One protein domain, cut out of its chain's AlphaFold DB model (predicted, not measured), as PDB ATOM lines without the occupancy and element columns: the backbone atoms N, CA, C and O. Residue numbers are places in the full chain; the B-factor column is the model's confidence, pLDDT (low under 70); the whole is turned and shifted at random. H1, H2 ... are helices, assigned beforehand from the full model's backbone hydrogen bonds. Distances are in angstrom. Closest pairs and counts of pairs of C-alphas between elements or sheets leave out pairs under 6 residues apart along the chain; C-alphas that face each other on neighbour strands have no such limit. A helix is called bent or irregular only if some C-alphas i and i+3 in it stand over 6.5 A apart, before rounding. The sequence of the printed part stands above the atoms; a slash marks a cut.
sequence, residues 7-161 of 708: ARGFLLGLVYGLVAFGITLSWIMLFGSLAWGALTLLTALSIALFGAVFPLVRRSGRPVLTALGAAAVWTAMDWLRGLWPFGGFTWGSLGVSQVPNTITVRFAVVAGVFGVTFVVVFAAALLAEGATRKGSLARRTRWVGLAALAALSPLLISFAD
ATOM      1  N   ALA A   7     -13.598 -53.904  46.621       87.56
ATOM      2  CA  ALA A   7     -13.659 -55.358  46.810       87.56
ATOM      3  C   ALA A   7     -14.694 -55.777  47.870       87.56
ATOM      4  O   ALA A   7     -15.509 -56.669  47.642       87.56
ATOM      5  N   ARG A   8     -14.721 -55.095  49.024       90.19
ATOM      6  CA  ARG A   8     -15.718 -55.380  50.068       90.19
ATOM      7  C   ARG A   8     -17.129 -55.017  49.611       90.19
ATOM      8  O   ARG A   8     -18.076 -55.730  49.925       90.19
ATOM      9  N   GLY A   9     -17.267 -53.904  48.893       92.25
ATOM     10  CA  GLY A   9     -18.529 -53.495  48.293       92.25
ATOM     11  C   GLY A   9     -19.041 -54.523  47.286       92.25
ATOM     12  O   GLY A   9     -20.211 -54.883  47.354       92.25
ATOM     13  N   PHE A  10     -18.158 -55.055  46.436       95.50
ATOM     14  CA  PHE A  10     -18.476 -56.130  45.497       95.50
ATOM     15  C   PHE A  10     -19.030 -57.364  46.206       95.50
ATOM     16  O   PHE A  10     -20.122 -57.810  45.875       95.50
ATOM     17  N   LEU A  11     -18.328 -57.870  47.225       95.88
ATOM     18  CA  LEU A  11     -18.762 -59.061  47.958       95.88
ATOM     19  C   LEU A  11     -20.122 -58.859  48.643       95.88
ATOM     20  O   LEU A  11     -20.988 -59.722  48.557       95.88
ATOM     21  N   LEU A  12     -20.331 -57.712  49.298       94.56
ATOM     22  CA  LEU A  12     -21.616 -57.401  49.934       94.56
ATOM     23  C   LEU A  12     -22.746 -57.286  48.907       94.56
ATOM     24  O   LEU A  12     -23.844 -57.779  49.156       94.56
ATOM     25  N   GLY A  13     -22.474 -56.652  47.765       95.88
ATOM     26  CA  GLY A  13     -23.427 -56.556  46.665       95.88
ATOM     27  C   GLY A  13     -23.758 -57.924  46.069       95.88
ATOM     28  O   GLY A  13     -24.925 -58.195  45.812       95.88
ATOM     29  N   LEU A  14     -22.762 -58.804  45.931       97.88
ATOM     30  CA  LEU A  14     -22.948 -60.171  45.447       97.88
ATOM     31  C   LEU A  14     -23.820 -60.986  46.403       97.88
ATOM     32  O   LEU A  14     -24.803 -61.568  45.966       97.88
ATOM     33  N   VAL A  15     -23.511 -60.987  47.705       97.94
ATOM     34  CA  VAL A  15     -24.307 -61.714  48.709       97.94
ATOM     35  C   VAL A  15     -25.747 -61.206  48.726       97.94
ATOM     36  O   VAL A  15     -26.676 -62.005  48.660       97.94
ATOM     37  N   TYR A  16     -25.943 -59.885  48.757       96.38
ATOM     38  CA  TYR A  16     -27.283 -59.307  48.690       96.38
ATOM     39  C   TYR A  16     -28.011 -59.716  47.404       96.38
ATOM     40  O   TYR A  16     -29.162 -60.137  47.463       96.38
ATOM     41  N   GLY A  17     -27.340 -59.611  46.253       96.94
ATOM     42  CA  GLY A  17     -27.905 -59.958  44.955       96.94
ATOM     43  C   GLY A  17     -28.323 -61.424  44.880       96.94
ATOM     44  O   GLY A  17     -29.428 -61.703  44.430       96.94
ATOM     45  N   LEU A  18     -27.489 -62.344  45.374       98.38
ATOM     46  CA  LEU A  18     -27.786 -63.779  45.392       98.38
ATOM     47  C   LEU A  18     -29.032 -64.084  46.228       98.38
ATOM     48  O   LEU A  18     -29.885 -64.846  45.786       98.38
ATOM     49  N   VAL A  19     -29.176 -63.463  47.404       98.00
ATOM     50  CA  VAL A  19     -30.373 -63.650  48.238       98.00
ATOM     51  C   VAL A  19     -31.603 -63.018  47.582       98.00
ATOM     52  O   VAL A  19     -32.633 -63.673  47.444       98.00
ATOM     53  N   ALA A  20     -31.503 -61.758  47.153       96.00
ATOM     54  CA  ALA A  20     -32.637 -61.018  46.609       96.00
ATOM     55  C   ALA A  20     -33.167 -61.645  45.309       96.00
ATOM     56  O   ALA A  20     -34.371 -61.887  45.193       96.00
ATOM     57  N   PHE A  21     -32.287 -61.944  44.350       96.75
ATOM     58  CA  PHE A  21     -32.685 -62.567  43.087       96.75
ATOM     59  C   PHE A  21     -32.972 -64.059  43.237       96.75
ATOM     60  O   PHE A  21     -33.891 -64.535  42.584       96.75
ATOM     61  N   GLY A  22     -32.298 -64.771  44.147       97.12
ATOM     62  CA  GLY A  22     -32.607 -66.174  44.424       97.12
ATOM     63  C   GLY A  22     -34.047 -66.366  44.904       97.12
ATOM     64  O   GLY A  22     -34.717 -67.297  44.463       97.12
ATOM     65  N   ILE A  23     -34.550 -65.442  45.735       96.38
ATOM     66  CA  ILE A  23     -35.955 -65.413  46.170       96.38
ATOM     67  C   ILE A  23     -36.871 -64.905  45.049       96.38
ATOM     68  O   ILE A  23     -37.880 -65.533  44.753       96.38
ATOM     69  N   THR A  24     -36.535 -63.774  44.419       95.62
ATOM     70  CA  THR A  24     -37.405 -63.130  43.410       95.62
ATOM     71  C   THR A  24     -37.638 -64.018  42.186       95.62
ATOM     72  O   THR A  24     -38.725 -64.003  41.608       95.62
ATOM     73  N   LEU A  25     -36.618 -64.786  41.800       96.12
ATOM     74  CA  LEU A  25     -36.608 -65.660  40.631       96.12
ATOM     75  C   LEU A  25     -36.787 -67.135  41.003       96.12
ATOM     76  O   LEU A  25     -36.502 -67.993  40.178       96.12
ATOM     77  N   SER A  26     -37.241 -67.456  42.220       96.12
ATOM     78  CA  SER A  26     -37.389 -68.848  42.678       96.12
ATOM     79  C   SER A  26     -38.261 -69.703  41.753       96.12
ATOM     80  O   SER A  26     -38.004 -70.892  41.606       96.12
ATOM     81  N   TRP A  27     -39.228 -69.093  41.065       94.81
ATOM     82  CA  TRP A  27     -40.082 -69.742  40.067       94.81
ATOM     83  C   TRP A  27     -39.310 -70.303  38.861       94.81
ATOM     84  O   TRP A  27     -39.777 -71.241  38.225       94.81
ATOM     85  N   ILE A  28     -38.092 -69.820  38.579       94.38
ATOM     86  CA  ILE A  28     -37.226 -70.386  37.530       94.38
ATOM     87  C   ILE A  28     -36.836 -71.840  37.847       94.38
ATOM     88  O   ILE A  28     -36.484 -72.589  36.942       94.38
ATOM     89  N   MET A  29     -36.940 -72.273  39.108       93.44
ATOM     90  CA  MET A  29     -36.703 -73.665  39.496       93.44
ATOM     91  C   MET A  29     -37.608 -74.660  38.753       93.44
ATOM     92  O   MET A  29     -37.187 -75.802  38.582       93.44
ATOM     93  N   LEU A  30     -38.781 -74.232  38.257       88.88
ATOM     94  CA  LEU A  30     -39.646 -75.039  37.381       88.88
ATOM     95  C   LEU A  30     -38.942 -75.458  36.079       88.88
ATOM     96  O   LEU A  30     -39.212 -76.527  35.545       88.88
ATOM     97  N   PHE A  31     -37.985 -74.653  35.610       86.44
ATOM     98  CA  PHE A  31     -37.173 -74.899  34.413       86.44
ATOM     99  C   PHE A  31     -35.787 -75.484  34.747       86.44
ATOM    100  O   PHE A  31     -34.920 -75.598  33.881       86.44
ATOM    101  N   GLY A  32     -35.548 -75.839  36.014       90.81
ATOM    102  CA  GLY A  32     -34.325 -76.483  36.482       90.81
ATOM    103  C   GLY A  32     -33.423 -75.601  37.351       90.81
ATOM    104  O   GLY A  32     -33.239 -74.398  37.142       90.81
ATOM    105  N   SER A  33     -32.773 -76.238  38.328       93.44
ATOM    106  CA  SER A  33     -31.896 -75.571  39.300       93.44
ATOM    107  C   SER A  33     -30.653 -74.934  38.673       93.44
ATOM    108  O   SER A  33     -30.170 -73.915  39.171       93.44
ATOM    109  N   LEU A  34     -30.155 -75.487  37.560       91.94
ATOM    110  CA  LEU A  34     -29.039 -74.913  36.809       91.94
ATOM    111  C   LEU A  34     -29.417 -73.552  36.205       91.94
ATOM    112  O   LEU A  34     -28.655 -72.595  36.349       91.94
ATOM    113  N   ALA A  35     -30.594 -73.456  35.578       91.19
ATOM    114  CA  ALA A  35     -31.100 -72.211  35.005       91.19
ATOM    115  C   ALA A  35     -31.304 -71.152  36.099       91.19
ATOM    116  O   ALA A  35     -30.810 -70.028  35.980       91.19
ATOM    117  N   TRP A  36     -31.938 -71.542  37.211       95.19
ATOM    118  CA  TRP A  36     -32.145 -70.662  38.364       95.19
ATOM    119  C   TRP A  36     -30.826 -70.151  38.949       95.19
ATOM    120  O   TRP A  36     -30.662 -68.944  39.146       95.19
ATOM    121  N   GLY A  37     -29.862 -71.044  39.191       96.50
ATOM    122  CA  GLY A  37     -28.566 -70.691  39.768       96.50
ATOM    123  C   GLY A  37     -27.757 -69.761  38.863       96.50
ATOM    124  O   GLY A  37     -27.226 -68.751  39.332       96.50
ATOM    125  N   ALA A  38     -27.705 -70.055  37.560       94.00
ATOM    126  CA  ALA A  38     -26.982 -69.243  36.585       94.00
ATOM    127  C   ALA A  38     -27.587 -67.838  36.443       94.00
ATOM    128  O   ALA A  38     -26.861 -66.841  36.508       94.00
ATOM    129  N   LEU A  39     -28.914 -67.740  36.310       94.75
ATOM    130  CA  LEU A  39     -29.609 -66.460  36.169       94.75
ATOM    131  C   LEU A  39     -29.541 -65.624  37.455       94.75
ATOM    132  O   LEU A  39     -29.312 -64.413  37.400       94.75
ATOM    133  N   THR A  40     -29.663 -66.266  38.621       97.06
ATOM    134  CA  THR A  40     -29.494 -65.614  39.928       97.06
ATOM    135  C   THR A  40     -28.083 -65.056  40.087       97.06
ATOM    136  O   THR A  40     -27.921 -63.904  40.485       97.06
ATOM    137  N   LEU A  41     -27.049 -65.824  39.734       96.94
ATOM    138  CA  LEU A  41     -25.669 -65.342  39.784       96.94
ATOM    139  C   LEU A  41     -25.454 -64.162  38.829       96.94
ATOM    140  O   LEU A  41     -24.914 -63.133  39.233       96.94
ATOM    141  N   LEU A  42     -25.907 -64.285  37.580       94.62
ATOM    142  CA  LEU A  42     -25.757 -63.246  36.563       94.62
ATOM    143  C   LEU A  42     -26.431 -61.930  36.979       94.62
ATOM    144  O   LEU A  42     -25.834 -60.858  36.872       94.62
ATOM    145  N   THR A  43     -27.653 -62.001  37.503       95.38
ATOM    146  CA  THR A  43     -28.375 -60.823  38.005       95.38
ATOM    147  C   THR A  43     -27.733 -60.264  39.277       95.38
ATOM    148  O   THR A  43     -27.564 -59.046  39.387       95.38
ATOM    149  N   ALA A  44     -27.263 -61.117  40.192       96.69
ATOM    150  CA  ALA A  44     -26.543 -60.706  41.397       96.69
ATOM    151  C   ALA A  44     -25.229 -59.967  41.095       96.69
ATOM    152  O   ALA A  44     -24.874 -59.031  41.819       96.69
ATOM    153  N   LEU A  45     -24.532 -60.316  40.007       95.88
ATOM    154  CA  LEU A  45     -23.323 -59.609  39.571       95.88
ATOM    155  C   LEU A  45     -23.590 -58.125  39.280       95.88
ATOM    156  O   LEU A  45     -22.722 -57.299  39.558       95.88
ATOM    157  N   SER A  46     -24.785 -57.749  38.812       94.06
ATOM    158  CA  SER A  46     -25.135 -56.329  38.626       94.06
ATOM    159  C   SER A  46     -25.109 -55.545  39.948       94.06
ATOM    160  O   SER A  46     -24.604 -54.418  40.007       94.06
ATOM    161  N   ILE A  47     -25.556 -56.165  41.046       95.62
ATOM    162  CA  ILE A  47     -25.539 -55.558  42.382       95.62
ATOM    163  C   ILE A  47     -24.132 -55.589  42.981       95.62
ATOM    164  O   ILE A  47     -23.715 -54.641  43.653       95.62
ATOM    165  N   ALA A  48     -23.360 -56.638  42.694       96.25
ATOM    166  CA  ALA A  48     -21.942 -56.696  43.035       96.25
ATOM    167  C   ALA A  48     -21.166 -55.538  42.378       96.25
ATOM    168  O   ALA A  48     -20.405 -54.833  43.045       96.25
ATOM    169  N   LEU A  49     -21.417 -55.259  41.096       94.94
ATOM    170  CA  LEU A  49     -20.818 -54.130  40.380       94.94
ATOM    171  C   LEU A  49     -21.255 -52.779  40.958       94.94
ATOM    172  O   LEU A  49     -20.403 -51.910  41.160       94.94
ATOM    173  N   PHE A  50     -22.532 -52.610  41.323       95.31
ATOM    174  CA  PHE A  50     -22.972 -51.439  42.091       95.31
ATOM    175  C   PHE A  50     -22.141 -51.273  43.372       95.31
ATOM    176  O   PHE A  50     -21.594 -50.197  43.626       95.31
ATOM    177  N   GLY A  51     -21.986 -52.345  44.153       94.38
ATOM    178  CA  GLY A  51     -21.194 -52.346  45.379       94.38
ATOM    179  C   GLY A  51     -19.720 -51.990  45.149       94.38
ATOM    180  O   GLY A  51     -19.130 -51.273  45.958       94.38
ATOM    181  N   ALA A  52     -19.133 -52.423  44.032       93.75
ATOM    182  CA  ALA A  52     -17.756 -52.105  43.657       93.75
ATOM    183  C   ALA A  52     -17.562 -50.635  43.254       93.75
ATOM    184  O   ALA A  52     -16.541 -50.021  43.589       93.75
ATOM    185  N   VAL A  53     -18.543 -50.065  42.550       92.69
ATOM    186  CA  VAL A  53     -18.499 -48.698  42.009       92.69
ATOM    187  C   VAL A  53     -18.951 -47.660  43.035       92.69
ATOM    188  O   VAL A  53     -18.444 -46.539  43.031       92.69
ATOM    189  N   PHE A  54     -19.848 -47.998  43.962       92.69
ATOM    190  CA  PHE A  54     -20.387 -47.040  44.931       92.69
ATOM    191  C   PHE A  54     -19.314 -46.299  45.763       92.69
ATOM    192  O   PHE A  54     -19.390 -45.067  45.870       92.69
ATOM    193  N   PRO A  55     -18.258 -46.959  46.292       89.56
ATOM    194  CA  PRO A  55     -17.146 -46.268  46.948       89.56
ATOM    195  C   PRO A  55     -16.485 -45.209  46.064       89.56
ATOM    196  O   PRO A  55     -15.946 -44.224  46.576       89.56
ATOM    197  N   LEU A  56     -16.549 -45.380  44.737       86.94
ATOM    198  CA  LEU A  56     -15.934 -44.469  43.793       86.94
ATOM    199  C   LEU A  56     -16.694 -43.145  43.647       86.94
ATOM    200  O   LEU A  56     -16.075 -42.097  43.432       86.94
ATOM    201  N   VAL A  57     -18.013 -43.177  43.800       90.44
ATOM    202  CA  VAL A  57     -18.880 -41.995  43.694       90.44
ATOM    203  C   VAL A  57     -19.220 -41.393  45.060       90.44
ATOM    204  O   VAL A  57     -19.709 -40.272  45.145       90.44
ATOM    205  N   ARG A  58     -18.913 -42.081  46.163       88.44
ATOM    206  CA  ARG A  58     -19.193 -41.591  47.516       88.44
ATOM    207  C   ARG A  58     -18.387 -40.334  47.874       88.44
ATOM    208  O   ARG A  58     -17.177 -40.254  47.668       88.44
ATOM    209  N   ARG A  59     -19.053 -39.365  48.515       85.69
ATOM    210  CA  ARG A  59     -18.480 -38.097  48.995       85.69
ATOM    211  C   ARG A  59     -18.834 -37.876  50.462       85.69
ATOM    212  O   ARG A  59     -19.878 -37.315  50.777       85.69
ATOM    213  N   SER A  60     -17.941 -38.264  51.373       78.19
ATOM    214  CA  SER A  60     -18.174 -38.203  52.830       78.19
ATOM    215  C   SER A  60     -18.673 -36.832  53.325       78.19
ATOM    216  O   SER A  60     -19.588 -36.765  54.148       78.19
ATOM    217  N   GLY A  61     -18.140 -35.735  52.777       78.62
ATOM    218  CA  GLY A  61     -18.568 -34.367  53.094       78.62
ATOM    219  C   GLY A  61     -19.849 -33.890  52.393       78.62
ATOM    220  O   GLY A  61     -20.396 -32.865  52.781       78.62
ATOM    221  N   ARG A  62     -20.350 -34.610  51.380       87.00
ATOM    222  CA  ARG A  62     -21.492 -34.212  50.536       87.00
ATOM    223  C   ARG A  62     -22.542 -35.343  50.471       87.00
ATOM    224  O   ARG A  62     -22.568 -36.094  49.498       87.00
ATOM    225  N   PRO A  63     -23.399 -35.490  51.500       88.50
ATOM    226  CA  PRO A  63     -24.387 -36.579  51.606       88.50
ATOM    227  C   PRO A  63     -25.406 -36.615  50.470       88.50
ATOM    228  O   PRO A  63     -25.617 -37.671  49.892       88.50
ATOM    229  N   VAL A  64     -25.996 -35.472  50.103       92.19
ATOM    230  CA  VAL A  64     -26.964 -35.411  48.991       92.19
ATOM    231  C   VAL A  64     -26.303 -35.857  47.690       92.19
ATOM    232  O   VAL A  64     -26.850 -36.679  46.967       92.19
ATOM    233  N   LEU A  65     -25.075 -35.397  47.437       92.25
ATOM    234  CA  LEU A  65     -24.300 -35.810  46.269       92.25
ATOM    235  C   LEU A  65     -23.940 -37.306  46.306       92.25
ATOM    236  O   LEU A  65     -23.902 -37.953  45.267       92.25
ATOM    237  N   THR A  66     -23.713 -37.870  47.495       92.50
ATOM    238  CA  THR A  66     -23.512 -39.318  47.676       92.50
ATOM    239  C   THR A  66     -24.786 -40.101  47.373       92.50
ATOM    240  O   THR A  66     -24.710 -41.119  46.692       92.50
ATOM    241  N   ALA A  67     -25.943 -39.625  47.835       95.69
ATOM    242  CA  ALA A  67     -27.231 -40.244  47.547       95.69
ATOM    243  C   ALA A  67     -27.571 -40.174  46.050       95.69
ATOM    244  O   ALA A  67     -27.995 -41.174  45.480       95.69
ATOM    245  N   LEU A  68     -27.299 -39.039  45.393       96.88
ATOM    246  CA  LEU A  68     -27.402 -38.910  43.934       96.88
ATOM    247  C   LEU A  68     -26.468 -39.891  43.220       96.88
ATOM    248  O   LEU A  68     -26.888 -40.562  42.287       96.88
ATOM    249  N   GLY A  69     -25.220 -40.020  43.682       95.94
ATOM    250  CA  GLY A  69     -24.272 -41.003  43.156       95.94
ATOM    251  C   GLY A  69     -24.770 -42.444  43.306       95.94
ATOM    252  O   GLY A  69     -24.648 -43.222  42.367       95.94
ATOM    253  N   ALA A  70     -25.377 -42.792  44.445       96.75
ATOM    254  CA  ALA A  70     -25.983 -44.108  44.659       96.75
ATOM    255  C   ALA A  70     -27.121 -44.373  43.663       96.75
ATOM    256  O   ALA A  70     -27.110 -45.392  42.975       96.75
ATOM    257  N   ALA A  71     -28.065 -43.434  43.554       98.25
ATOM    258  CA  ALA A  71     -29.203 -43.540  42.646       98.25
ATOM    259  C   ALA A  71     -28.760 -43.647  41.185       98.25
ATOM    260  O   ALA A  71     -29.255 -44.502  40.454       98.25
ATOM    261  N   ALA A  72     -27.775 -42.843  40.782       98.19
ATOM    262  CA  ALA A  72     -27.233 -42.858  39.434       98.19
ATOM    263  C   ALA A  72     -26.544 -44.190  39.096       98.19
ATOM    264  O   ALA A  72     -26.849 -44.798  38.072       98.19
ATOM    265  N   VAL A  73     -25.654 -44.688  39.965       97.75
ATOM    266  CA  VAL A  73     -24.974 -45.972  39.722       97.75
ATOM    267  C   VAL A  73     -25.988 -47.112  39.681       97.75
ATOM    268  O   VAL A  73     -25.929 -47.920  38.763       97.75
ATOM    269  N   TRP A  74     -26.938 -47.174  40.620       97.81
ATOM    270  CA  TRP A  74     -27.945 -48.239  40.628       97.81
ATOM    271  C   TRP A  74     -28.809 -48.214  39.366       97.81
ATOM    272  O   TRP A  74     -28.983 -49.242  38.723       97.81
ATOM    273  N   THR A  75     -29.302 -47.036  38.978       98.06
ATOM    274  CA  THR A  75     -30.141 -46.867  37.780       98.06
ATOM    275  C   THR A  75     -29.387 -47.259  36.509       98.06
ATOM    276  O   THR A  75     -29.943 -47.941  35.652       98.06
ATOM    277  N   ALA A  76     -28.108 -46.886  36.400       97.12
ATOM    278  CA  ALA A  76     -27.264 -47.293  35.282       97.12
ATOM    279  C   ALA A  76     -27.029 -48.813  35.256       97.12
ATOM    280  O   ALA A  76     -27.094 -49.410  34.188       97.12
ATOM    281  N   MET A  77     -26.794 -49.453  36.409       95.62
ATOM    282  CA  MET A  77     -26.614 -50.911  36.486       95.62
ATOM    283  C   MET A  77     -27.903 -51.672  36.152       95.62
ATOM    284  O   MET A  77     -27.845 -52.666  35.434       95.62
ATOM    285  N   ASP A  78     -29.057 -51.190  36.622       94.94
ATOM    286  CA  ASP A  78     -30.369 -51.769  36.308       94.94
ATOM    287  C   ASP A  78     -30.657 -51.697  34.799       94.94
ATOM    288  O   ASP A  78     -31.096 -52.672  34.194       94.94
ATOM    289  N   TRP A  79     -30.317 -50.567  34.167       96.06
ATOM    290  CA  TRP A  79     -30.419 -50.390  32.718       96.06
ATOM    291  C   TRP A  79     -29.455 -51.291  31.938       96.06
ATOM    292  O   TRP A  79     -29.886 -51.983  31.023       96.06
ATOM    293  N   LEU A  80     -28.173 -51.342  32.317       95.12
ATOM    294  CA  LEU A  80     -27.168 -52.176  31.643       95.12
ATOM    295  C   LEU A  80     -27.495 -53.673  31.732       95.12
ATOM    296  O   LEU A  80     -27.318 -54.395  30.753       95.12
ATOM    297  N   ARG A  81     -28.025 -54.131  32.873       94.56
ATOM    298  CA  ARG A  81     -28.525 -55.504  33.044       94.56
ATOM    299  C   ARG A  81     -29.672 -55.823  32.080       94.56
ATOM    300  O   ARG A  81     -29.784 -56.949  31.610       94.56
ATOM    301  N   GLY A  82     -30.493 -54.828  31.751       93.50
ATOM    302  CA  GLY A  82     -31.548 -54.920  30.742       93.50
ATOM    303  C   GLY A  82     -31.067 -54.876  29.289       93.50
ATOM    304  O   GLY A  82     -31.910 -54.922  28.404       93.50
ATOM    305  N   LEU A  83     -29.755 -54.779  29.033       92.12
ATOM    306  CA  LEU A  83     -29.168 -54.776  27.683       92.12
ATOM    307  C   LEU A  83     -28.203 -55.943  27.446       92.12
ATOM    308  O   LEU A  83     -28.002 -56.369  26.308       92.12
ATOM    309  N   TRP A  84     -27.554 -56.429  28.504       89.50
ATOM    310  CA  TRP A  84     -26.501 -57.432  28.403       89.50
ATOM    311  C   TRP A  84     -26.523 -58.396  29.597       89.50
ATOM    312  O   TRP A  84     -26.713 -57.942  30.730       89.50
ATOM    313  N   PRO A  85     -26.242 -59.698  29.384       88.44
ATOM    314  CA  PRO A  85     -25.947 -60.371  28.111       88.44
ATOM    315  C   PRO A  85     -27.211 -60.751  27.323       88.44
ATOM    316  O   PRO A  85     -28.309 -60.729  27.861       88.44
ATOM    317  N   PHE A  86     -27.040 -61.114  26.045       89.19
ATOM    318  CA  PHE A  86     -28.090 -61.685  25.177       89.19
ATOM    319  C   PHE A  86     -29.343 -60.822  24.970       89.19
ATOM    320  O   PHE A  86     -30.429 -61.353  24.791       89.19
ATOM    321  N   GLY A  87     -29.204 -59.496  24.999       87.56
ATOM    322  CA  GLY A  87     -30.353 -58.587  24.966       87.56
ATOM    323  C   GLY A  87     -30.846 -58.180  26.357       87.56
ATOM    324  O   GLY A  87     -31.581 -57.206  26.462       87.56
ATOM    325  N   GLY A  88     -30.342 -58.819  27.416       93.25
ATOM    326  CA  GLY A  88     -30.519 -58.428  28.809       93.25
ATOM    327  C   GLY A  88     -31.632 -59.174  29.538       93.25
ATOM    328  O   GLY A  88     -32.318 -60.032  28.995       93.25
ATOM    329  N   PHE A  89     -31.796 -58.843  30.817       95.19
ATOM    330  CA  PHE A  89     -32.830 -59.411  31.677       95.19
ATOM    331  C   PHE A  89     -33.303 -58.362  32.683       95.19
ATOM    332  O   PHE A  89     -32.575 -58.009  33.612       95.19
ATOM    333  N   THR A  90     -34.518 -57.841  32.513       94.12
ATOM    334  CA  THR A  90     -35.053 -56.716  33.309       94.12
ATOM    335  C   THR A  90     -35.870 -57.151  34.529       94.12
ATOM    336  O   THR A  90     -36.193 -56.320  35.385       94.12
ATOM    337  N   TRP A  91     -36.173 -58.447  34.657       94.31
ATOM    338  CA  TRP A  91     -36.988 -58.989  35.744       94.31
ATOM    339  C   TRP A  91     -36.402 -58.657  37.122       94.31
ATOM    340  O   TRP A  91     -35.184 -58.561  37.296       94.31
ATOM    341  N   GLY A  92     -37.272 -58.425  38.108       92.50
ATOM    342  CA  GLY A  92     -36.860 -58.009  39.453       92.50
ATOM    343  C   GLY A  92     -36.325 -56.572  39.548       92.50
ATOM    344  O   GLY A  92     -35.668 -56.234  40.531       92.50
ATOM    345  N   SER A  93     -36.573 -55.709  38.549       92.75
ATOM    346  CA  SER A  93     -36.248 -54.277  38.655       92.75
ATOM    347  C   SER A  93     -37.003 -53.614  39.814       92.75
ATOM    348  O   SER A  93     -38.208 -53.800  40.005       92.75
ATOM    349  N   LEU A  94     -36.290 -52.773  40.569       94.31
ATOM    350  CA  LEU A  94     -36.840 -52.062  41.721       94.31
ATOM    351  C   LEU A  94     -37.987 -51.120  41.329       94.31
ATOM    352  O   LEU A  94     -38.939 -50.975  42.092       94.31
ATOM    353  N   GLY A  95     -37.942 -50.508  40.146       96.00
ATOM    354  CA  GLY A  95     -39.003 -49.622  39.669       96.00
ATOM    355  C   GLY A  95     -40.337 -50.347  39.469       96.00
ATOM    356  O   GLY A  95     -41.381 -49.805  39.825       96.00
ATOM    357  N   VAL A  96     -40.307 -51.602  39.001       96.44
ATOM    358  CA  VAL A  96     -41.515 -52.435  38.836       96.44
ATOM    359  C   VAL A  96     -42.153 -52.759  40.191       96.44
ATOM    360  O   VAL A  96     -43.375 -52.767  40.312       96.44
ATOM    361  N   SER A  97     -41.352 -52.927  41.250       94.94
ATOM    362  CA  SER A  97     -41.882 -53.166  42.606       94.94
ATOM    363  C   SER A  97     -42.774 -52.030  43.128       94.94
ATOM    364  O   SER A  97     -43.582 -52.239  44.028       94.94
ATOM    365  N   GLN A  98     -42.636 -50.820  42.572       96.19
ATOM    366  CA  GLN A  98     -43.388 -49.640  42.995       96.19
ATOM    367  C   GLN A  98     -44.672 -49.422  42.201       96.19
ATOM    368  O   GLN A  98     -45.367 -48.446  42.453       96.19
ATOM    369  N   VAL A  99     -45.019 -50.297  41.259       95.12
ATOM    370  CA  VAL A  99     -46.247 -50.157  40.467       95.12
ATOM    371  C   VAL A  99     -47.522 -50.070  41.327       95.12
ATOM    372  O   VAL A  99     -48.391 -49.263  40.999       95.12
ATOM    373  N   PRO A 100     -47.664 -50.801  42.454       93.31
ATOM    374  CA  PRO A 100     -48.792 -50.596  43.367       93.31
ATOM    375  C   PRO A 100     -48.810 -49.216  44.052       93.31
ATOM    376  O   PRO A 100     -49.850 -48.791  44.549       93.31
ATOM    377  N   ASN A 101     -47.678 -48.508  44.092       93.94
ATOM    378  CA  ASN A 101     -47.541 -47.196  44.713       93.94
ATOM    379  C   ASN A 101     -47.852 -46.076  43.705       93.94
ATOM    380  O   ASN A 101     -47.000 -45.656  42.918       93.94
ATOM    381  N   THR A 102     -49.067 -45.532  43.797       90.44
ATOM    382  CA  THR A 102     -49.609 -44.483  42.910       90.44
ATOM    383  C   THR A 102     -48.889 -43.134  42.992       90.44
ATOM    384  O   THR A 102     -49.164 -42.241  42.185       90.44
ATOM    385  N   ILE A 103     -47.977 -42.967  43.951       95.25
ATOM    386  CA  ILE A 103     -47.143 -41.778  44.103       95.25
ATOM    387  C   ILE A 103     -45.900 -41.946  43.233       95.25
ATOM    388  O   ILE A 103     -45.789 -41.311  42.186       95.25
ATOM    389  N   THR A 104     -44.978 -42.828  43.627       95.25
ATOM    390  CA  THR A 104     -43.645 -42.927  43.012       95.25
ATOM    391  C   THR A 104     -43.709 -43.323  41.538       95.25
ATOM    392  O   THR A 104     -42.920 -42.830  40.730       95.25
ATOM    393  N   VAL A 105     -44.671 -44.176  41.167       96.69
ATOM    394  CA  VAL A 105     -44.789 -44.712  39.804       96.69
ATOM    395  C   VAL A 105     -45.080 -43.634  38.752       96.69
ATOM    396  O   VAL A 105     -44.720 -43.804  37.590       96.69
ATOM    397  N   ARG A 106     -45.635 -42.475  39.141       97.56
ATOM    398  CA  ARG A 106     -45.903 -41.339  38.233       97.56
ATOM    399  C   ARG A 106     -44.658 -40.859  37.499       97.56
ATOM    400  O   ARG A 106     -44.741 -40.387  36.368       97.56
ATOM    401  N   PHE A 107     -43.485 -41.028  38.105       97.25
ATOM    402  CA  PHE A 107     -42.222 -40.641  37.485       97.25
ATOM    403  C   PHE A 107     -41.889 -41.471  36.226       97.25
ATOM    404  O   PHE A 107     -41.115 -41.023  35.375       97.25
ATOM    405  N   ALA A 108     -42.534 -42.633  36.040       98.06
ATOM    406  CA  ALA A 108     -42.412 -43.446  34.833       98.06
ATOM    407  C   ALA A 108     -42.911 -42.731  33.564       98.06
ATOM    408  O   ALA A 108     -42.361 -42.949  32.487       98.06
ATOM    409  N   VAL A 109     -43.856 -41.790  33.689       98.00
ATOM    410  CA  VAL A 109     -44.310 -40.923  32.582       98.00
ATOM    411  C   VAL A 109     -43.156 -40.074  32.019       98.00
ATOM    412  O   VAL A 109     -43.160 -39.685  30.847       98.00
ATOM    413  N   VAL A 110     -42.141 -39.782  32.841       97.25
ATOM    414  CA  VAL A 110     -41.030 -38.890  32.488       97.25
ATOM    415  C   VAL A 110     -39.784 -39.638  32.034       97.25
ATOM    416  O   VAL A 110     -39.165 -39.271  31.033       97.25
ATOM    417  N   ALA A 111     -39.397 -40.667  32.779       97.19
ATOM    418  CA  ALA A 111     -38.110 -41.337  32.606       97.19
ATOM    419  C   ALA A 111     -38.214 -42.869  32.617       97.19
ATOM    420  O   ALA A 111     -37.205 -43.556  32.785       97.19
ATOM    421  N   GLY A 112     -39.423 -43.406  32.450       97.81
ATOM    422  CA  GLY A 112     -39.659 -44.841  32.481       97.81
ATOM    423  C   GLY A 112     -39.479 -45.446  33.874       97.81
ATOM    424  O   GLY A 112     -39.260 -44.743  34.867       97.81
ATOM    425  N   VAL A 113     -39.499 -46.774  33.943       98.00
ATOM    426  CA  VAL A 113     -39.218 -47.569  35.146       98.00
ATOM    427  C   VAL A 113     -37.907 -47.162  35.821       98.00
ATOM    428  O   VAL A 113     -37.824 -47.123  37.047       98.00
ATOM    429  N   PHE A 114     -36.902 -46.758  35.040       97.88
ATOM    430  CA  PHE A 114     -35.607 -46.306  35.547       97.88
ATOM    431  C   PHE A 114     -35.709 -45.037  36.390       97.88
ATOM    432  O   PHE A 114     -34.975 -44.877  37.363       97.88
ATOM    433  N   GLY A 115     -36.648 -44.150  36.069       97.44
ATOM    434  CA  GLY A 115     -36.929 -42.985  36.892       97.44
ATOM    435  C   GLY A 115     -37.544 -43.334  38.245       97.44
ATOM    436  O   GLY A 115     -37.174 -42.745  39.259       97.44
ATOM    437  N   VAL A 116     -38.417 -44.338  38.276       98.12
ATOM    438  CA  VAL A 116     -38.976 -44.869  39.524       98.12
ATOM    439  C   VAL A 116     -37.862 -45.496  40.366       98.12
ATOM    440  O   VAL A 116     -37.715 -45.148  41.538       98.12
ATOM    441  N   THR A 117     -37.009 -46.331  39.755       97.94
ATOM    442  CA  THR A 117     -35.799 -46.878  40.393       97.94
ATOM    443  C   THR A 117     -34.929 -45.764  40.986       97.94
ATOM    444  O   THR A 117     -34.552 -45.839  42.156       97.94
ATOM    445  N   PHE A 118     -34.657 -44.701  40.224       98.44
ATOM    446  CA  PHE A 118     -33.831 -43.581  40.674       98.44
ATOM    447  C   PHE A 118     -34.394 -42.916  41.936       98.44
ATOM    448  O   PHE A 118     -33.658 -42.728  42.905       98.44
ATOM    449  N   VAL A 119     -35.691 -42.590  41.954       97.94
ATOM    450  CA  VAL A 119     -36.338 -41.925  43.101       97.94
ATOM    451  C   VAL A 119     -36.286 -42.803  44.352       97.94
ATOM    452  O   VAL A 119     -35.927 -42.309  45.426       97.94
ATOM    453  N   VAL A 120     -36.572 -44.103  44.222       97.75
ATOM    454  CA  VAL A 120     -36.535 -45.045  45.353       97.75
ATOM    455  C   VAL A 120     -35.128 -45.146  45.933       97.75
ATOM    456  O   VAL A 120     -34.944 -44.991  47.141       97.75
ATOM    457  N   VAL A 121     -34.118 -45.363  45.084       98.00
ATOM    458  CA  VAL A 121     -32.727 -45.491  45.543       98.00
ATOM    459  C   VAL A 121     -32.230 -44.173  46.129       98.00
ATOM    460  O   VAL A 121     -31.533 -44.184  47.142       98.00
ATOM    461  N   PHE A 122     -32.608 -43.034  45.548       98.25
ATOM    462  CA  PHE A 122     -32.226 -41.723  46.061       98.25
ATOM    463  C   PHE A 122     -32.789 -41.479  47.467       98.25
ATOM    464  O   PHE A 122     -32.033 -41.124  48.377       98.25
ATOM    465  N   ALA A 123     -34.082 -41.739  47.675       97.38
ATOM    466  CA  ALA A 123     -34.715 -41.631  48.987       97.38
ATOM    467  C   ALA A 123     -34.081 -42.601  50.003       97.38
ATOM    468  O   ALA A 123     -33.701 -42.184  51.101       97.38
ATOM    469  N   ALA A 124     -33.871 -43.865  49.625       96.62
ATOM    470  CA  ALA A 124     -33.226 -44.863  50.478       96.62
ATOM    471  C   ALA A 124     -31.784 -44.470  50.854       96.62
ATOM    472  O   ALA A 124     -31.376 -44.600  52.010       96.62
ATOM    473  N   ALA A 125     -31.016 -43.921  49.911       95.31
ATOM    474  CA  ALA A 125     -29.647 -43.479  50.152       95.31
ATOM    475  C   ALA A 125     -29.578 -42.239  51.062       95.31
ATOM    476  O   ALA A 125     -28.668 -42.143  51.889       95.31
ATOM    477  N   LEU A 126     -30.546 -41.316  50.975       95.19
ATOM    478  CA  LEU A 126     -30.671 -40.195  51.916       95.19
ATOM    479  C   LEU A 126     -30.927 -40.691  53.346       95.19
ATOM    480  O   LEU A 126     -30.274 -40.222  54.284       95.19
ATOM    481  N   LEU A 127     -31.819 -41.674  53.513       94.62
ATOM    482  CA  LEU A 127     -32.076 -42.309  54.809       94.62
ATOM    483  C   LEU A 127     -30.821 -43.013  55.345       94.62
ATOM    484  O   LEU A 127     -30.459 -42.825  56.509       94.62
ATOM    485  N   ALA A 128     -30.104 -43.754  54.496       91.81
ATOM    486  CA  ALA A 128     -28.864 -44.438  54.861       91.81
ATOM    487  C   ALA A 128     -27.743 -43.464  55.282       91.81
ATOM    488  O   ALA A 128     -27.046 -43.691  56.281       91.81
ATOM    489  N   GLU A 129     -27.579 -42.341  54.576       87.50
ATOM    490  CA  GLU A 129     -26.653 -41.273  54.970       87.50
ATOM    491  C   GLU A 129     -27.057 -40.643  56.311       87.50
ATOM    492  O   GLU A 129     -26.191 -40.343  57.136       87.50
ATOM    493  N   GLY A 130     -28.356 -40.479  56.571       87.44
ATOM    494  CA  GLY A 130     -28.857 -39.987  57.853       87.44
ATOM    495  C   GLY A 130     -28.600 -40.942  59.017       87.44
ATOM    496  O   GLY A 130     -28.093 -40.514  60.056       87.44
ATOM    497  N   ALA A 131     -28.880 -42.233  58.826       86.56
ATOM    498  CA  ALA A 131     -28.715 -43.273  59.839       86.56
ATOM    499  C   ALA A 131     -27.244 -43.501  60.222       86.56
ATOM    500  O   ALA A 131     -26.919 -43.736  61.384       86.56
ATOM    501  N   THR A 132     -26.328 -43.386  59.256       83.12
ATOM    502  CA  THR A 132     -24.894 -43.625  59.484       83.12
ATOM    503  C   THR A 132     -24.132 -42.401  59.992       83.12
ATOM    504  O   THR A 132     -22.939 -42.500  60.299       83.12
ATOM    505  N   ARG A 133     -24.758 -41.221  60.084       79.06
ATOM    506  CA  ARG A 133     -24.117 -39.990  60.573       79.06
ATOM    507  C   ARG A 133     -24.254 -39.838  62.091       79.06
ATOM    508  O   ARG A 133     -25.320 -40.012  62.673       79.06
ATOM    509  N   LYS A 134     -23.147 -39.463  62.747       75.50
ATOM    510  CA  LYS A 134     -23.161 -39.063  64.164       75.50
ATOM    511  C   LYS A 134     -23.762 -37.653  64.240       75.50
ATOM    512  O   LYS A 134     -23.420 -36.811  63.411       75.50
ATOM    513  N   GLY A 135     -24.663 -37.398  65.185       73.44
ATOM    514  CA  GLY A 135     -25.333 -36.103  65.320       73.44
ATOM    515  C   GLY A 135     -26.630 -36.181  66.123       73.44
ATOM    516  O   GLY A 135     -27.128 -37.273  66.386       73.44
ATOM    517  N   SER A 136     -27.154 -35.006  66.487       78.56
ATOM    518  CA  SER A 136     -28.426 -34.835  67.199       78.56
ATOM    519  C   SER A 136     -29.617 -35.391  66.413       78.56
ATOM    520  O   SER A 136     -29.583 -35.440  65.181       78.56
ATOM    521  N   LEU A 137     -30.695 -35.748  67.121       77.12
ATOM    522  CA  LEU A 137     -31.941 -36.245  66.529       77.12
ATOM    523  C   LEU A 137     -32.477 -35.299  65.438       77.12
ATOM    524  O   LEU A 137     -32.759 -35.749  64.331       77.12
ATOM    525  N   ALA A 138     -32.465 -33.982  65.680       75.69
ATOM    526  CA  ALA A 138     -32.852 -32.962  64.698       75.69
ATOM    527  C   ALA A 138     -32.023 -32.999  63.390       75.69
ATOM    528  O   ALA A 138     -32.518 -32.717  62.301       75.69
ATOM    529  N   ARG A 139     -30.741 -33.389  63.457       77.44
ATOM    530  CA  ARG A 139     -29.887 -33.563  62.265       77.44
ATOM    531  C   ARG A 139     -30.129 -34.881  61.532       77.44
ATOM    532  O   ARG A 139     -29.665 -35.010  60.397       77.44
ATOM    533  N   ARG A 140     -30.814 -35.843  62.159       79.06
ATOM    534  CA  ARG A 140     -31.263 -37.094  61.533       79.06
ATOM    535  C   ARG A 140     -32.639 -36.926  60.887       79.06
ATOM    536  O   ARG A 140     -32.807 -37.355  59.751       79.06
ATOM    537  N   THR A 141     -33.567 -36.217  61.535       85.25
ATOM    538  CA  THR A 141     -34.926 -35.973  61.009       85.25
ATOM    539  C   THR A 141     -34.931 -35.193  59.694       85.25
ATOM    540  O   THR A 141     -35.740 -35.489  58.822       85.25
ATOM    541  N   ARG A 142     -33.970 -34.283  59.464       89.94
ATOM    542  CA  ARG A 142     -33.828 -33.607  58.156       89.94
ATOM    543  C   ARG A 142     -33.645 -34.575  56.978       89.94
ATOM    544  O   ARG A 142     -34.085 -34.277  55.876       89.94
ATOM    545  N   TRP A 143     -32.985 -35.719  57.190       91.31
ATOM    546  CA  TRP A 143     -32.765 -36.710  56.129       91.31
ATOM    547  C   TRP A 143     -34.038 -37.477  55.812       91.31
ATOM    548  O   TRP A 143     -34.289 -37.766  54.649       91.31
ATOM    549  N   VAL A 144     -34.860 -37.727  56.832       92.12
ATOM    550  CA  VAL A 144     -36.210 -38.267  56.659       92.12
ATOM    551  C   VAL A 144     -37.066 -37.285  55.862       92.12
ATOM    552  O   VAL A 144     -37.677 -37.688  54.882       92.12
ATOM    553  N   GLY A 145     -37.032 -35.991  56.204       93.62
ATOM    554  CA  GLY A 145     -37.749 -34.951  55.459       93.62
ATOM    555  C   GLY A 145     -37.319 -34.852  53.989       93.62
ATOM    556  O   GLY A 145     -38.168 -34.807  53.105       93.62
ATOM    557  N   LEU A 146     -36.012 -34.888  53.707       94.94
ATOM    558  CA  LEU A 146     -35.501 -34.888  52.329       94.94
ATOM    559  C   LEU A 146     -35.863 -36.167  51.562       94.94
ATOM    560  O   LEU A 146     -36.202 -36.087  50.385       94.94
ATOM    561  N   ALA A 147     -35.799 -37.333  52.208       95.69
ATOM    562  CA  ALA A 147     -36.199 -38.594  51.593       95.69
ATOM    563  C   ALA A 147     -37.704 -38.620  51.287       95.69
ATOM    564  O   ALA A 147     -38.091 -39.038  50.198       95.69
ATOM    565  N   ALA A 148     -38.537 -38.113  52.201       96.25
ATOM    566  CA  ALA A 148     -39.972 -37.962  51.986       96.25
ATOM    567  C   ALA A 148     -40.260 -36.992  50.834       96.25
ATOM    568  O   ALA A 148     -41.030 -37.326  49.943       96.25
ATOM    569  N   LEU A 149     -39.589 -35.835  50.788       96.38
ATOM    570  CA  LEU A 149     -39.724 -34.890  49.678       96.38
ATOM    571  C   LEU A 149     -39.340 -35.528  48.336       96.38
ATOM    572  O   LEU A 149     -40.059 -35.364  47.356       96.38
ATOM    573  N   ALA A 150     -38.240 -36.286  48.290       94.88
ATOM    574  CA  ALA A 150     -37.835 -37.011  47.091       94.88
ATOM    575  C   ALA A 150     -38.900 -38.035  46.659       94.88
ATOM    576  O   ALA A 150     -39.301 -38.032  45.497       94.88
ATOM    577  N   ALA A 151     -39.398 -38.851  47.592       95.12
ATOM    578  CA  ALA A 151     -40.412 -39.872  47.327       95.12
ATOM    579  C   ALA A 151     -41.786 -39.291  46.939       95.12
ATOM    580  O   ALA A 151     -42.511 -39.915  46.171       95.12
ATOM    581  N   LEU A 152     -42.135 -38.101  47.439       97.00
ATOM    582  CA  LEU A 152     -43.395 -37.407  47.145       97.00
ATOM    583  C   LEU A 152     -43.313 -36.496  45.914       97.00
ATOM    584  O   LEU A 152     -44.350 -36.148  45.354       97.00
ATOM    585  N   SER A 153     -42.112 -36.125  45.460       94.56
ATOM    586  CA  SER A 153     -41.930 -35.266  44.280       94.56
ATOM    587  C   SER A 153     -42.661 -35.742  43.009       94.56
ATOM    588  O   SER A 153     -43.146 -34.879  42.273       94.56
ATOM    589  N   PRO A 154     -42.859 -37.056  42.753       96.44
ATOM    590  CA  PRO A 154     -43.642 -37.517  41.607       96.44
ATOM    591  C   PRO A 154     -45.137 -37.152  41.648       96.44
ATOM    592  O   PRO A 154     -45.791 -37.258  40.617       96.44
ATOM    593  N   LEU A 155     -45.688 -36.667  42.774       96.44
ATOM    594  CA  LEU A 155     -47.059 -36.123  42.832       96.44
ATOM    595  C   LEU A 155     -47.267 -34.923  41.904       96.44
ATOM    596  O   LEU A 155     -48.395 -34.644  41.511       96.44
ATOM    597  N   LEU A 156     -46.187 -34.232  41.535       95.25
ATOM    598  CA  LEU A 156     -46.221 -33.122  40.583       95.25
ATOM    599  C   LEU A 156     -46.437 -33.590  39.134       95.25
ATOM    600  O   LEU A 156     -46.616 -32.765  38.241       95.25
ATOM    601  N   ILE A 157     -46.403 -34.903  38.884       96.75
ATOM    602  CA  ILE A 157     -46.556 -35.503  37.563       96.75
ATOM    603  C   ILE A 157     -47.944 -36.138  37.470       96.75
ATOM    604  O   ILE A 157     -48.326 -36.999  38.268       96.75
ATOM    605  N   SER A 158     -48.708 -35.719  36.469       95.62
ATOM    606  CA  SER A 158     -49.995 -36.338  36.148       95.62
ATOM    607  C   SER A 158     -49.793 -37.563  35.265       95.62
ATOM    608  O   SER A 158     -48.862 -37.608  34.456       95.62
ATOM    609  N   PHE A 159     -50.670 -38.556  35.416       96.12
ATOM    610  CA  PHE A 159     -50.755 -39.645  34.449       96.12
ATOM    611  C   PHE A 159     -51.189 -39.101  33.086       96.12
ATOM    612  O   PHE A 159     -51.776 -38.022  32.990       96.12
ATOM    613  N   ALA A 160     -50.858 -39.832  32.028       93.06
ATOM    614  CA  ALA A 160     -51.350 -39.505  30.701       93.06
ATOM    615  C   ALA A 160     -52.785 -40.014  30.539       93.06
ATOM    616  O   ALA A 160     -53.075 -41.147  30.912       93.06
ATOM    617  N   ASP A 161     -53.646 -39.212  29.920       87.69
ATOM    618  CA  ASP A 161     -55.018 -39.616  29.622       87.69
ATOM    619  C   ASP A 161     -55.128 -40.236  28.223       87.69
ATOM    620  O   ASP A 161     -54.523 -39.768  27.252       87.69
TER     621      ASP A 161
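This is residues 7 to 161 of the 708 residues of the protein "Apolipoprotein N-acyltransferase" of Actinobacteria bacterium (UniProt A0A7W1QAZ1). The longest helix, H6, folds back sharply near residue 111 and pairs with H7 in one helical hairpin; H4 crosses H6 and joins it to a second hairpin, H3 and H4. H1 packs on H3, small H5 packs on H6, and residues 30 to 35, of which 33 to 35 belong to H3, stick out. The printed part has 155 residues, with seven named helices, H1 to H7 in order, and no named strand; it is all helix. It is compact yet flat, with a radius of gyration of the C-alphas of 16.7 A and spans of 52 by 47 by 22 A.

H6, residues 104 to 131, is 22.5 A long and irregular, with C-alphas 110 and 113 9.3 A apart. H7, residues 137 to 156, is 29.8 A long and ends at C-alpha 156 (-46.221, -33.122, 40.583). H3, residues 33 to 57, is 36.3 A long, and H4, residues 63 to 81, 26.8 A. H3 and H7 are only just irregular: C-alphas 52 and 55 are 6.7 A apart, C-alphas 151 and 154 7.0 A. H1, residues 7 to 24, is 25.2 A long and begins at C-alpha 7 (-13.659, -55.358, 46.810). H2 is residues 26 to 31, H5 residues 94 to 97.

H6 and H7 touch, opposite ways at a shallow tilt of 1 degrees; closest are the C-alphas of Ala 123 and Ala 147, 4.3 A. H4 touches H6 at a steep tilt of 46 degrees, C-alphas 67 and 125 closest at 4.8 A. H5 touches H6, C-alphas 95 and 117 closest at 4.3 A. H3 touches H4 at a shallow tilt of 32 degrees, C-alphas 57 and 69 closest at 5.5 A. H1 touches H3 at a steep tilt of 39 degrees, C-alphas 17 and 44 closest at 3.9 A. H2 and H3 touch only at the corner, C-alphas 28 and 36 closest at 5.2 A. Each O i to N i+4 pair is within hydrogen-bond range in H1 and H4, against 17 of 21 in H3, 18 of 24 in H6, 10 of 16 in H7 and 0 of 2 in H2, which has 3 of 3 O i to N i+3 pairs; H5 is too short for an i+4 pair.

The C-alphas of Phe 31 and Ser 136 are farthest apart, 52.5 A. The printed part has no cut; the link from H4 to H5, residues 82 to 93, is long. No printed residue is under 70 in pLDDT.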